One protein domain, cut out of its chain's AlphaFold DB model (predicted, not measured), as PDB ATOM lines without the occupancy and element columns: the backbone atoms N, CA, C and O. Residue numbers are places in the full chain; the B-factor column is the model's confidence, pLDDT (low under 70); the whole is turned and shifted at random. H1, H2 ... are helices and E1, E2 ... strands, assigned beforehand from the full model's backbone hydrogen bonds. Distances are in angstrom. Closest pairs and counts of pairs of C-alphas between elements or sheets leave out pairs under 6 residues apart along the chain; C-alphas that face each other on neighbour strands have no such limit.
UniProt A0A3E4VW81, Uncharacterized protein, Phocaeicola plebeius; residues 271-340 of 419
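This is residues 271 to 340 of the 419 residues of an uncharacterized protein of Phocaeicola plebeius (UniProt A0A3E4VW81). A small three-stranded sheet has two helices, H2 and H3, over one face, set apart from each other, while its other face is bare. A third helix, H1, is off the sheet, side by side with H3. The 70 printed residues hold three named helices, then three named strands; the sheet, in the order E1, E2, E3, is antiparallel and a meander, each strand the antiparallel neighbour of the one before. The class is mixed, helices and strands, and the whole is compact, with a radius of gyration of the C-alphas of 11.0 A and spans of 30 by 27 by 19 A.

E2 is residues 322 to 329, 21.0 A long, and E3 is residues 332 to 339, 23.1 A, ending at C-alpha 339 (-36.478, -35.268, 20.145). E1 is residues 316 to 319. H2 is residues 286 to 295, 14.0 A, H3 residues 305 to 313, and H1 residues 271 to 279, beginning at C-alpha 271 (-37.614, -43.356, 46.944).

E2 and E3 form a hairpin, with N 327 and O 334 2.9 A apart. E1 and E2 form another, with N 317 and O 324 2.9 A apart. H3 lies over E1, at a height over the sheet of 7.4 A; the closest C-alphas are those of Leu 311 and Thr 317, 5.2 A. On the same face, H2 lies over E3 at a height of 8.9 A; the C-alphas of Glu 292 and Ile 335 are closest, 5.9 A. H2 and H3 are apart. H1 touches H3 at a shallow tilt of 26 degrees, the same way, closest at the C-alphas of Cys 276 and Ser 309, 6.2 A. H1 and H2 only just touch, with 3 pairs of C-alphas within 8 A, the closest being those of Arg 274 and Glu 286, 6.9 A. In H1, H2 and H3 every O i to N i+4 pair is within hydrogen-bond range.

The C-alphas farthest apart, of Lys 278 and Lys 340, are 31.4 A apart. The printed part has no cut, and no link is long. Mean pLDDT of the printed part is 74.3; residues under 70 include 320 to 322, 330 to 331 and 339 to 340.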
ATOM      1  N   THR A 271     -38.596 -42.913  45.945       74.25
ATOM      2  CA  THR A 271     -37.614 -43.356  46.944       74.25
ATOM      3  C   THR A 271     -36.204 -43.377  46.345       74.25
ATOM      4  O   THR A 271     -35.282 -42.799  46.926       74.25
ATOM      5  N   HIS A 272     -36.051 -43.925  45.134       77.75
ATOM      6  CA  HIS A 272     -34.767 -43.992  44.424       77.75
ATOM      7  C   HIS A 272     -34.196 -42.612  44.060       77.75
ATOM      8  O   HIS A 272     -32.995 -42.358  44.195       77.75
ATOM      9  N   LEU A 273     -35.055 -41.669  43.659       78.62
ATOM     10  CA  LEU A 273     -34.652 -40.287  43.390       78.62
ATOM     11  C   LEU A 273     -34.044 -39.621  44.635       78.62
ATOM     12  O   LEU A 273     -33.001 -38.969  44.542       78.62
ATOM     13  N   ARG A 274     -34.660 -39.803  45.811       80.31
ATOM     14  CA  ARG A 274     -34.151 -39.246  47.078       80.31
ATOM     15  C   ARG A 274     -32.774 -39.781  47.433       80.31
ATOM     16  O   ARG A 274     -31.935 -39.024  47.922       80.31
ATOM     17  N   GLU A 275     -32.525 -41.060  47.184       77.94
ATOM     18  CA  GLU A 275     -31.208 -41.663  47.393       77.94
ATOM     19  C   GLU A 275     -30.165 -41.087  46.429       77.94
ATOM     20  O   GLU A 275     -29.085 -40.674  46.861       77.94
ATOM     21  N   CYS A 276     -30.513 -40.934  45.148       76.62
ATOM     22  CA  CYS A 276     -29.633 -40.318  44.153       76.62
ATOM     23  C   CYS A 276     -29.278 -38.861  44.498       76.62
ATOM     24  O   CYS A 276     -28.130 -38.441  44.319       76.62
ATOM     25  N   LEU A 277     -30.236 -38.092  45.029       78.00
ATOM     26  CA  LEU A 277     -30.040 -36.695  45.425       78.00
ATOM     27  C   LEU A 277     -29.169 -36.532  46.680       78.00
ATOM     28  O   LEU A 277     -28.456 -35.538  46.799       78.00
ATOM     29  N   LYS A 278     -29.155 -37.513  47.593       78.56
ATOM     30  CA  LYS A 278     -28.232 -37.512  48.745       78.56
ATOM     31  C   LYS A 278     -26.773 -37.720  48.325       78.56
ATOM     32  O   LYS A 278     -25.873 -37.198  48.977       78.56
ATOM     33  N   GLY A 279     -26.539 -38.475  47.248       69.25
ATOM     34  CA  GLY A 279     -25.198 -38.831  46.769       69.25
ATOM     35  C   GLY A 279     -24.575 -37.861  45.758       69.25
ATOM     36  O   GLY A 279     -23.410 -38.028  45.394       69.25
ATOM     37  N   THR A 280     -25.313 -36.860  45.268       73.31
ATOM     38  CA  THR A 280     -24.822 -35.944  44.226       73.31
ATOM     39  C   THR A 280     -24.177 -34.681  44.802       73.31
ATOM     40  O   THR A 280     -24.646 -34.100  45.775       73.31
ATOM     41  N   LYS A 281     -23.105 -34.193  44.160       67.44
ATOM     42  CA  LYS A 281     -22.508 -32.873  44.460       67.44
ATOM     43  C   LYS A 281     -23.300 -31.714  43.832       67.44
ATOM     44  O   LYS A 281     -22.980 -30.544  44.058       67.44
ATOM     45  N   LYS A 282     -24.306 -32.017  43.003       72.75
ATOM     46  CA  LYS A 282     -25.178 -31.018  42.374       72.75
ATOM     47  C   LYS A 282     -26.155 -30.483  43.428       72.75
ATOM     48  O   LYS A 282     -26.915 -31.247  44.002       72.75
ATOM     49  N   LYS A 283     -26.155 -29.167  43.672       73.12
ATOM     50  CA  LYS A 283     -27.146 -28.479  44.529       73.12
ATOM     51  C   LYS A 283     -28.526 -28.411  43.847       73.12
ATOM     52  O   LYS A 283     -28.942 -27.323  43.468       73.12
ATOM     53  N   ILE A 284     -29.153 -29.558  43.600       75.31
ATOM     54  CA  ILE A 284     -30.510 -29.679  43.052       75.31
ATOM     55  C   ILE A 284     -31.394 -30.392  44.076       75.31
ATOM     56  O   ILE A 284     -30.974 -31.385  44.667       75.31
ATOM     57  N   THR A 285     -32.592 -29.869  44.320       75.50
ATOM     58  CA  THR A 285     -33.567 -30.458  45.250       75.50
ATOM     59  C   THR A 285     -34.590 -31.337  44.527       75.50
ATOM     60  O   THR A 285     -34.844 -31.169  43.334       75.50
ATOM     61  N   GLU A 286     -35.217 -32.265  45.256       74.62
ATOM     62  CA  GLU A 286     -36.297 -33.125  44.736       74.62
ATOM     63  C   GLU A 286     -37.451 -32.286  44.173       74.62
ATOM     64  O   GLU A 286     -37.972 -32.578  43.104       74.62
ATOM     65  N   VAL A 287     -37.796 -31.188  44.854       68.19
ATOM     66  CA  VAL A 287     -38.864 -30.270  44.439       68.19
ATOM     67  C   VAL A 287     -38.499 -29.521  43.154       68.19
ATOM     68  O   VAL A 287     -39.348 -29.397  42.275       68.19
ATOM     69  N   GLU A 288     -37.251 -29.059  43.015       68.75
ATOM     70  CA  GLU A 288     -36.776 -28.399  41.789       68.75
ATOM     71  C   GLU A 288     -36.796 -29.356  40.593       68.75
ATOM     72  O   GLU A 288     -37.290 -28.989  39.530       68.75
ATOM     73  N   LEU A 289     -36.319 -30.595  40.758       77.19
ATOM     74  CA  LEU A 289     -36.310 -31.569  39.665       77.19
ATOM     75  C   LEU A 289     -37.724 -32.017  39.275       77.19
ATOM     76  O   LEU A 289     -38.036 -32.059  38.088       77.19
ATOM     77  N   LEU A 290     -38.586 -32.333  40.249       73.75
ATOM     78  CA  LEU A 290     -39.974 -32.723  39.978       73.75
ATOM     79  C   LEU A 290     -40.771 -31.571  39.352       73.75
ATOM     80  O   LEU A 290     -41.596 -31.804  38.470       73.75
ATOM     81  N   GLY A 291     -40.498 -30.330  39.767       68.38
ATOM     82  CA  GLY A 291     -41.054 -29.133  39.142       68.38
ATOM     83  C   GLY A 291     -40.625 -28.994  37.682       68.38
ATOM     84  O   GLY A 291     -41.465 -28.760  36.820       68.38
ATOM     85  N   GLU A 292     -39.344 -29.203  37.380       75.00
ATOM     86  CA  GLU A 292     -38.827 -29.127  36.010       75.00
ATOM     87  C   GLU A 292     -39.291 -30.274  35.108       75.00
ATOM     88  O   GLU A 292     -39.553 -30.038  33.929       75.00
ATOM     89  N   LEU A 293     -39.445 -31.491  35.640       74.81
ATOM     90  CA  LEU A 293     -40.047 -32.608  34.904       74.81
ATOM     91  C   LEU A 293     -41.498 -32.275  34.542       74.81
ATOM     92  O   LEU A 293     -41.871 -32.346  33.371       74.81
ATOM     93  N   LYS A 294     -42.276 -31.782  35.516       74.75
ATOM     94  CA  LYS A 294     -43.667 -31.369  35.299       74.75
ATOM     95  C   LYS A 294     -43.787 -30.213  34.300       74.75
ATOM     96  O   LYS A 294     -44.660 -30.254  33.441       74.75
ATOM     97  N   ASN A 295     -42.893 -29.221  34.364       70.62
ATOM     98  CA  ASN A 295     -42.852 -28.095  33.418       70.62
ATOM     99  C   ASN A 295     -42.595 -28.536  31.969       70.62
ATOM    100  O   ASN A 295     -42.927 -27.804  31.041       70.62
ATOM    101  N   ASN A 296     -42.003 -29.716  31.779       68.12
ATOM    102  CA  ASN A 296     -41.732 -30.301  30.472       68.12
ATOM    103  C   ASN A 296     -42.664 -31.488  30.143       68.12
ATOM    104  O   ASN A 296     -42.354 -32.268  29.246       68.12
ATOM    105  N   ASN A 297     -43.805 -31.617  30.838       71.06
ATOM    106  CA  ASN A 297     -44.800 -32.682  30.652       71.06
ATOM    107  C   ASN A 297     -44.245 -34.111  30.814       71.06
ATOM    108  O   ASN A 297     -44.677 -35.024  30.117       71.06
ATOM    109  N   LEU A 298     -43.292 -34.301  31.729       73.69
ATOM    110  CA  LEU A 298     -42.751 -35.608  32.104       73.69
ATOM    111  C   LEU A 298     -43.140 -35.951  33.542       73.69
ATOM    112  O   LEU A 298     -43.179 -35.070  34.408       73.69
ATOM    113  N   THR A 299     -43.360 -37.235  33.821       76.25
ATOM    114  CA  THR A 299     -43.528 -37.728  35.196       76.25
ATOM    115  C   THR A 299     -42.384 -38.652  35.601       76.25
ATOM    116  O   THR A 299     -41.719 -39.270  34.773       76.25
ATOM    117  N   LEU A 300     -42.118 -38.738  36.910       75.56
ATOM    118  CA  LEU A 300     -41.054 -39.601  37.430       75.56
ATOM    119  C   LEU A 300     -41.360 -41.091  37.198       75.56
ATOM    120  O   LEU A 300     -40.439 -41.887  37.050       75.56
ATOM    121  N   ASP A 301     -42.640 -41.456  37.130       75.56
ATOM    122  CA  ASP A 301     -43.077 -42.837  36.914       75.56
ATOM    123  C   ASP A 301     -42.846 -43.307  35.463       75.56
ATOM    124  O   ASP A 301     -42.827 -44.507  35.197       75.56
ATOM    125  N   GLU A 302     -42.591 -42.382  34.528       70.75
ATOM    126  CA  GLU A 302     -42.163 -42.688  33.154       70.75
ATOM    127  C   GLU A 302     -40.658 -42.985  33.035       70.75
ATOM    128  O   GLU A 302     -40.182 -43.299  31.941       70.75
ATOM    129  N   MET A 303     -39.909 -42.882  34.140       75.94
ATOM    130  CA  MET A 303     -38.464 -43.093  34.202       75.94
ATOM    131  C   MET A 303     -38.112 -44.407  34.897       75.94
ATOM    132  O   MET A 303     -38.630 -44.728  35.968       75.94
ATOM    133  N   SER A 304     -37.145 -45.137  34.348       80.56
ATOM    134  CA  SER A 304     -36.477 -46.221  35.063       80.56
ATOM    135  C   SER A 304     -35.541 -45.670  36.146       80.56
ATOM    136  O   SER A 304     -35.077 -44.527  36.097       80.56
ATOM    137  N   THR A 305     -35.208 -46.505  37.127       77.88
ATOM    138  CA  THR A 305     -34.233 -46.178  38.182       77.88
ATOM    139  C   THR A 305     -32.863 -45.792  37.617       77.88
ATOM    140  O   THR A 305     -32.188 -44.915  38.165       77.88
ATOM    141  N   ASP A 306     -32.465 -46.385  36.491       76.56
ATOM    142  CA  ASP A 306     -31.206 -46.077  35.811       76.56
ATOM    143  C   ASP A 306     -31.262 -44.703  35.143       76.56
ATOM    144  O   ASP A 306     -30.359 -43.892  35.342       76.56
ATOM    145  N   GLN A 307     -32.369 -44.378  34.470       80.12
ATOM    146  CA  GLN A 307     -32.576 -43.064  33.855       80.12
ATOM    147  C   GLN A 307     -32.591 -41.936  34.898       80.12
ATOM    148  O   GLN A 307     -32.007 -40.871  34.688       80.12
ATOM    149  N   ILE A 308     -33.207 -42.176  36.062       79.31
ATOM    150  CA  ILE A 308     -33.167 -41.247  37.204       79.31
ATOM    151  C   ILE A 308     -31.720 -41.068  37.686       79.31
ATOM    152  O   ILE A 308     -31.265 -39.944  37.918       79.31
ATOM    153  N   SER A 309     -30.975 -42.168  37.805       81.06
ATOM    154  CA  SER A 309     -29.579 -42.145  38.251       81.06
ATOM    155  C   SER A 309     -28.677 -41.383  37.283       81.06
ATOM    156  O   SER A 309     -27.858 -40.577  37.727       81.06
ATOM    157  N   GLU A 310     -28.826 -41.604  35.978       81.50
ATOM    158  CA  GLU A 310     -28.103 -40.893  34.923       81.50
ATOM    159  C   GLU A 310     -28.424 -39.398  34.955       81.50
ATOM    160  O   GLU A 310     -27.524 -38.571  35.114       81.50
ATOM    161  N   LEU A 311     -29.707 -39.026  34.953       82.94
ATOM    162  CA  LEU A 311     -30.109 -37.621  34.974       82.94
ATOM    163  C   LEU A 311     -29.502 -36.864  36.170       82.94
ATOM    164  O   LEU A 311     -29.011 -35.741  36.023       82.94
ATOM    165  N   ILE A 312     -29.452 -37.491  37.348       82.19
ATOM    166  CA  ILE A 312     -28.834 -36.891  38.535       82.19
ATOM    167  C   ILE A 312     -27.301 -36.904  38.464       82.19
ATOM    168  O   ILE A 312     -26.668 -35.883  38.760       82.19
ATOM    169  N   LYS A 313     -26.676 -38.016  38.063       80.00
ATOM    170  CA  LYS A 313     -25.211 -38.183  38.069       80.00
ATOM    171  C   LYS A 313     -24.560 -37.559  36.835       80.00
ATOM    172  O   LYS A 313     -23.829 -36.576  36.975       80.00
ATOM    173  N   SER A 314     -24.861 -38.056  35.638       76.44
ATOM    174  CA  SER A 314     -24.301 -37.563  34.372       76.44
ATOM    175  C   SER A 314     -24.942 -36.245  33.926       76.44
ATOM    176  O   SER A 314     -24.261 -35.413  33.334       76.44
ATOM    177  N   GLY A 315     -26.191 -35.967  34.321       77.75
ATOM    178  CA  GLY A 315     -26.904 -34.752  33.898       77.75
ATOM    179  C   GLY A 315     -27.683 -34.916  32.598       77.75
ATOM    180  O   GLY A 315     -28.186 -33.926  32.076       77.75
ATOM    181  N   GLU A 316     -27.779 -36.132  32.072       81.88
ATOM    182  CA  GLU A 316     -28.477 -36.433  30.829       81.88
ATOM    183  C   GLU A 316     -29.052 -37.846  30.893       81.88
ATOM    184  O   GLU A 316     -28.402 -38.745  31.413       81.88
ATOM    185  N   THR A 317     -30.259 -38.037  30.369       82.81
ATOM    186  CA  THR A 317     -30.850 -39.362  30.142       82.81
ATOM    187  C   THR A 317     -31.768 -39.319  28.916       82.81
ATOM    188  O   THR A 317     -31.952 -38.257  28.321       82.81
ATOM    189  N   SER A 318     -32.328 -40.449  28.488       77.06
ATOM    190  CA  SER A 318     -33.258 -40.505  27.350       77.06
ATOM    191  C   SER A 318     -34.531 -41.266  27.708       77.06
ATOM    192  O   SER A 318     -34.441 -42.370  28.230       77.06
ATOM    193  N   ILE A 319     -35.700 -40.697  27.395       73.75
ATOM    194  CA  ILE A 319     -37.033 -41.281  27.616       73.75
ATOM    195  C   ILE A 319     -37.820 -41.201  26.306       73.75
ATOM    196  O   ILE A 319     -37.953 -40.108  25.764       73.75
ATOM    197  N   LYS A 320     -38.375 -42.327  25.826       62.34
ATOM    198  CA  LYS A 320     -39.307 -42.395  24.674       62.34
ATOM    199  C   LYS A 320     -38.853 -41.522  23.484       62.34
ATOM    200  O   LYS A 320     -39.556 -40.604  23.078       62.34
ATOM    201  N   ASP A 321     -37.626 -41.755  23.013       62.12
ATOM    202  CA  ASP A 321     -36.975 -41.037  21.897       62.12
ATOM    203  C   ASP A 321     -36.660 -39.549  22.128       62.12
ATOM    204  O   ASP A 321     -36.226 -38.836  21.219       62.12
ATOM    205  N   LYS A 322     -36.787 -39.083  23.372       69.69
ATOM    206  CA  LYS A 322     -36.419 -37.733  23.792       69.69
ATOM    207  C   LYS A 322     -35.202 -37.767  24.705       69.69
ATOM    208  O   LYS A 322     -35.186 -38.457  25.721       69.69
ATOM    209  N   THR A 323     -34.182 -36.990  24.374       78.56
ATOM    210  CA  THR A 323     -33.019 -36.774  25.236       78.56
ATOM    211  C   THR A 323     -33.295 -35.616  26.187       78.56
ATOM    212  O   THR A 323     -33.675 -34.527  25.760       78.56
ATOM    213  N   ILE A 324     -33.092 -35.857  27.478       78.56
ATOM    214  CA  ILE A 324     -33.384 -34.953  28.588       78.56
ATOM    215  C   ILE A 324     -32.060 -34.535  29.208       78.56
ATOM    216  O   ILE A 324     -31.327 -35.373  29.728       78.56
ATOM    217  N   LYS A 325     -31.763 -33.235  29.188       81.81
ATOM    218  CA  LYS A 325     -30.537 -32.661  29.757       81.81
ATOM    219  C   LYS A 325     -30.847 -31.748  30.929       81.81
ATOM    220  O   LYS A 325     -31.627 -30.807  30.798       81.81
ATOM    221  N   LEU A 326     -30.169 -31.982  32.046       80.69
ATOM    222  CA  LEU A 326     -30.231 -31.183  33.260       80.69
ATOM    223  C   LEU A 326     -29.102 -30.143  33.259       80.69
ATOM    224  O   LEU A 326     -27.937 -30.457  33.522       80.69
ATOM    225  N   LYS A 327     -29.437 -28.881  32.979       79.69
ATOM    226  CA  LYS A 327     -28.471 -27.779  32.869       79.69
ATOM    227  C   LYS A 327     -28.568 -26.836  34.065       79.69
ATOM    228  O   LYS A 327     -29.660 -26.452  34.461       79.69
ATOM    229  N   LYS A 328     -27.427 -26.419  34.619       78.62
ATOM    230  CA  LYS A 328     -27.381 -25.397  35.674       78.62
ATOM    231  C   LYS A 328     -27.466 -23.995  35.064       78.62
ATOM    232  O   LYS A 328     -26.588 -23.610  34.294       78.62
ATOM    233  N   GLU A 329     -28.480 -23.234  35.448       74.31
ATOM    234  CA  GLU A 329     -28.691 -21.832  35.078       74.31
ATOM    235  C   GLU A 329     -28.662 -20.935  36.338       74.31
ATOM    236  O   GLU A 329     -28.712 -21.453  37.460       74.31
ATOM    237  N   PRO A 330     -28.553 -19.594  36.211       57.44
ATOM    238  CA  PRO A 330     -28.546 -18.686  37.366       57.44
ATOM    239  C   PRO A 330     -29.796 -18.797  38.253       57.44
ATOM    240  O   PRO A 330     -29.712 -18.551  39.452       57.44
ATOM    241  N   SER A 331     -30.932 -19.197  37.672       62.62
ATOM    242  CA  SER A 331     -32.212 -19.405  38.358       62.62
ATOM    243  C   SER A 331     -32.412 -20.823  38.914       62.62
ATOM    244  O   SER A 331     -33.482 -21.103  39.442       62.62
ATOM    245  N   GLY A 332     -31.436 -21.728  38.767       70.44
ATOM    246  CA  GLY A 332     -31.542 -23.127  39.197       70.44
ATOM    247  C   GLY A 332     -31.243 -24.129  38.080       70.44
ATOM    248  O   GLY A 332     -30.784 -23.762  36.999       70.44
ATOM    249  N   TYR A 333     -31.463 -25.416  38.344       74.56
ATOM    250  CA  TYR A 333     -31.341 -26.445  37.311       74.56
ATOM    251  C   TYR A 333     -32.590 -26.463  36.429       74.56
ATOM    252  O   TYR A 333     -33.699 -26.398  36.945       74.56
ATOM    253  N   LYS A 334     -32.397 -26.551  35.112       76.25
ATOM    254  CA  LYS A 334     -33.452 -26.587  34.097       76.25
ATOM    255  C   LYS A 334     -33.350 -27.850  33.259       76.25
ATOM    256  O   LYS A 334     -32.239 -28.274  32.920       76.25
ATOM    257  N   ILE A 335     -34.498 -28.422  32.908       78.50
ATOM    258  CA  ILE A 335     -34.573 -29.553  31.981       78.50
ATOM    259  C   ILE A 335     -34.765 -29.032  30.555       78.50
ATOM    260  O   ILE A 335     -35.636 -28.205  30.300       78.50
ATOM    261  N   LYS A 336     -33.938 -29.521  29.625       77.75
ATOM    262  CA  LYS A 336     -34.107 -29.316  28.181       77.75
ATOM    263  C   LYS A 336     -34.345 -30.649  27.491       77.75
ATOM    264  O   LYS A 336     -33.584 -31.588  27.721       77.75
ATOM    265  N   ILE A 337     -35.362 -30.693  26.636       73.62
ATOM    266  CA  ILE A 337     -35.740 -31.876  25.866       73.62
ATOM    267  C   ILE A 337     -35.377 -31.673  24.393       73.62
ATOM    268  O   ILE A 337     -35.659 -30.622  23.822       73.62
ATOM    269  N   THR A 338     -34.769 -32.685  23.780       70.38
ATOM    270  CA  THR A 338     -34.532 -32.771  22.331       70.38
ATOM    271  C   THR A 338     -35.059 -34.100  21.805       70.38
ATOM    272  O   THR A 338     -34.687 -35.145  22.332       70.38
ATOM    273  N   GLU A 339     -35.911 -34.072  20.784       56.16
ATOM    274  CA  GLU A 339     -36.478 -35.268  20.145       56.16
ATOM    275  C   GLU A 339     -35.507 -35.811  19.084       56.16
ATOM    276  O   GLU A 339     -34.953 -35.041  18.295       56.16
ATOM    277  N   LYS A 340     -35.265 -37.129  19.070       43.41
ATOM    278  CA  LYS A 340     -34.498 -37.787  18.004       43.41
ATOM    279  C   LYS A 340     -35.415 -37.999  16.798       43.41
ATOM    280  O   LYS A 340     -36.371 -38.761  16.882       43.41
TER     281      LYS A 340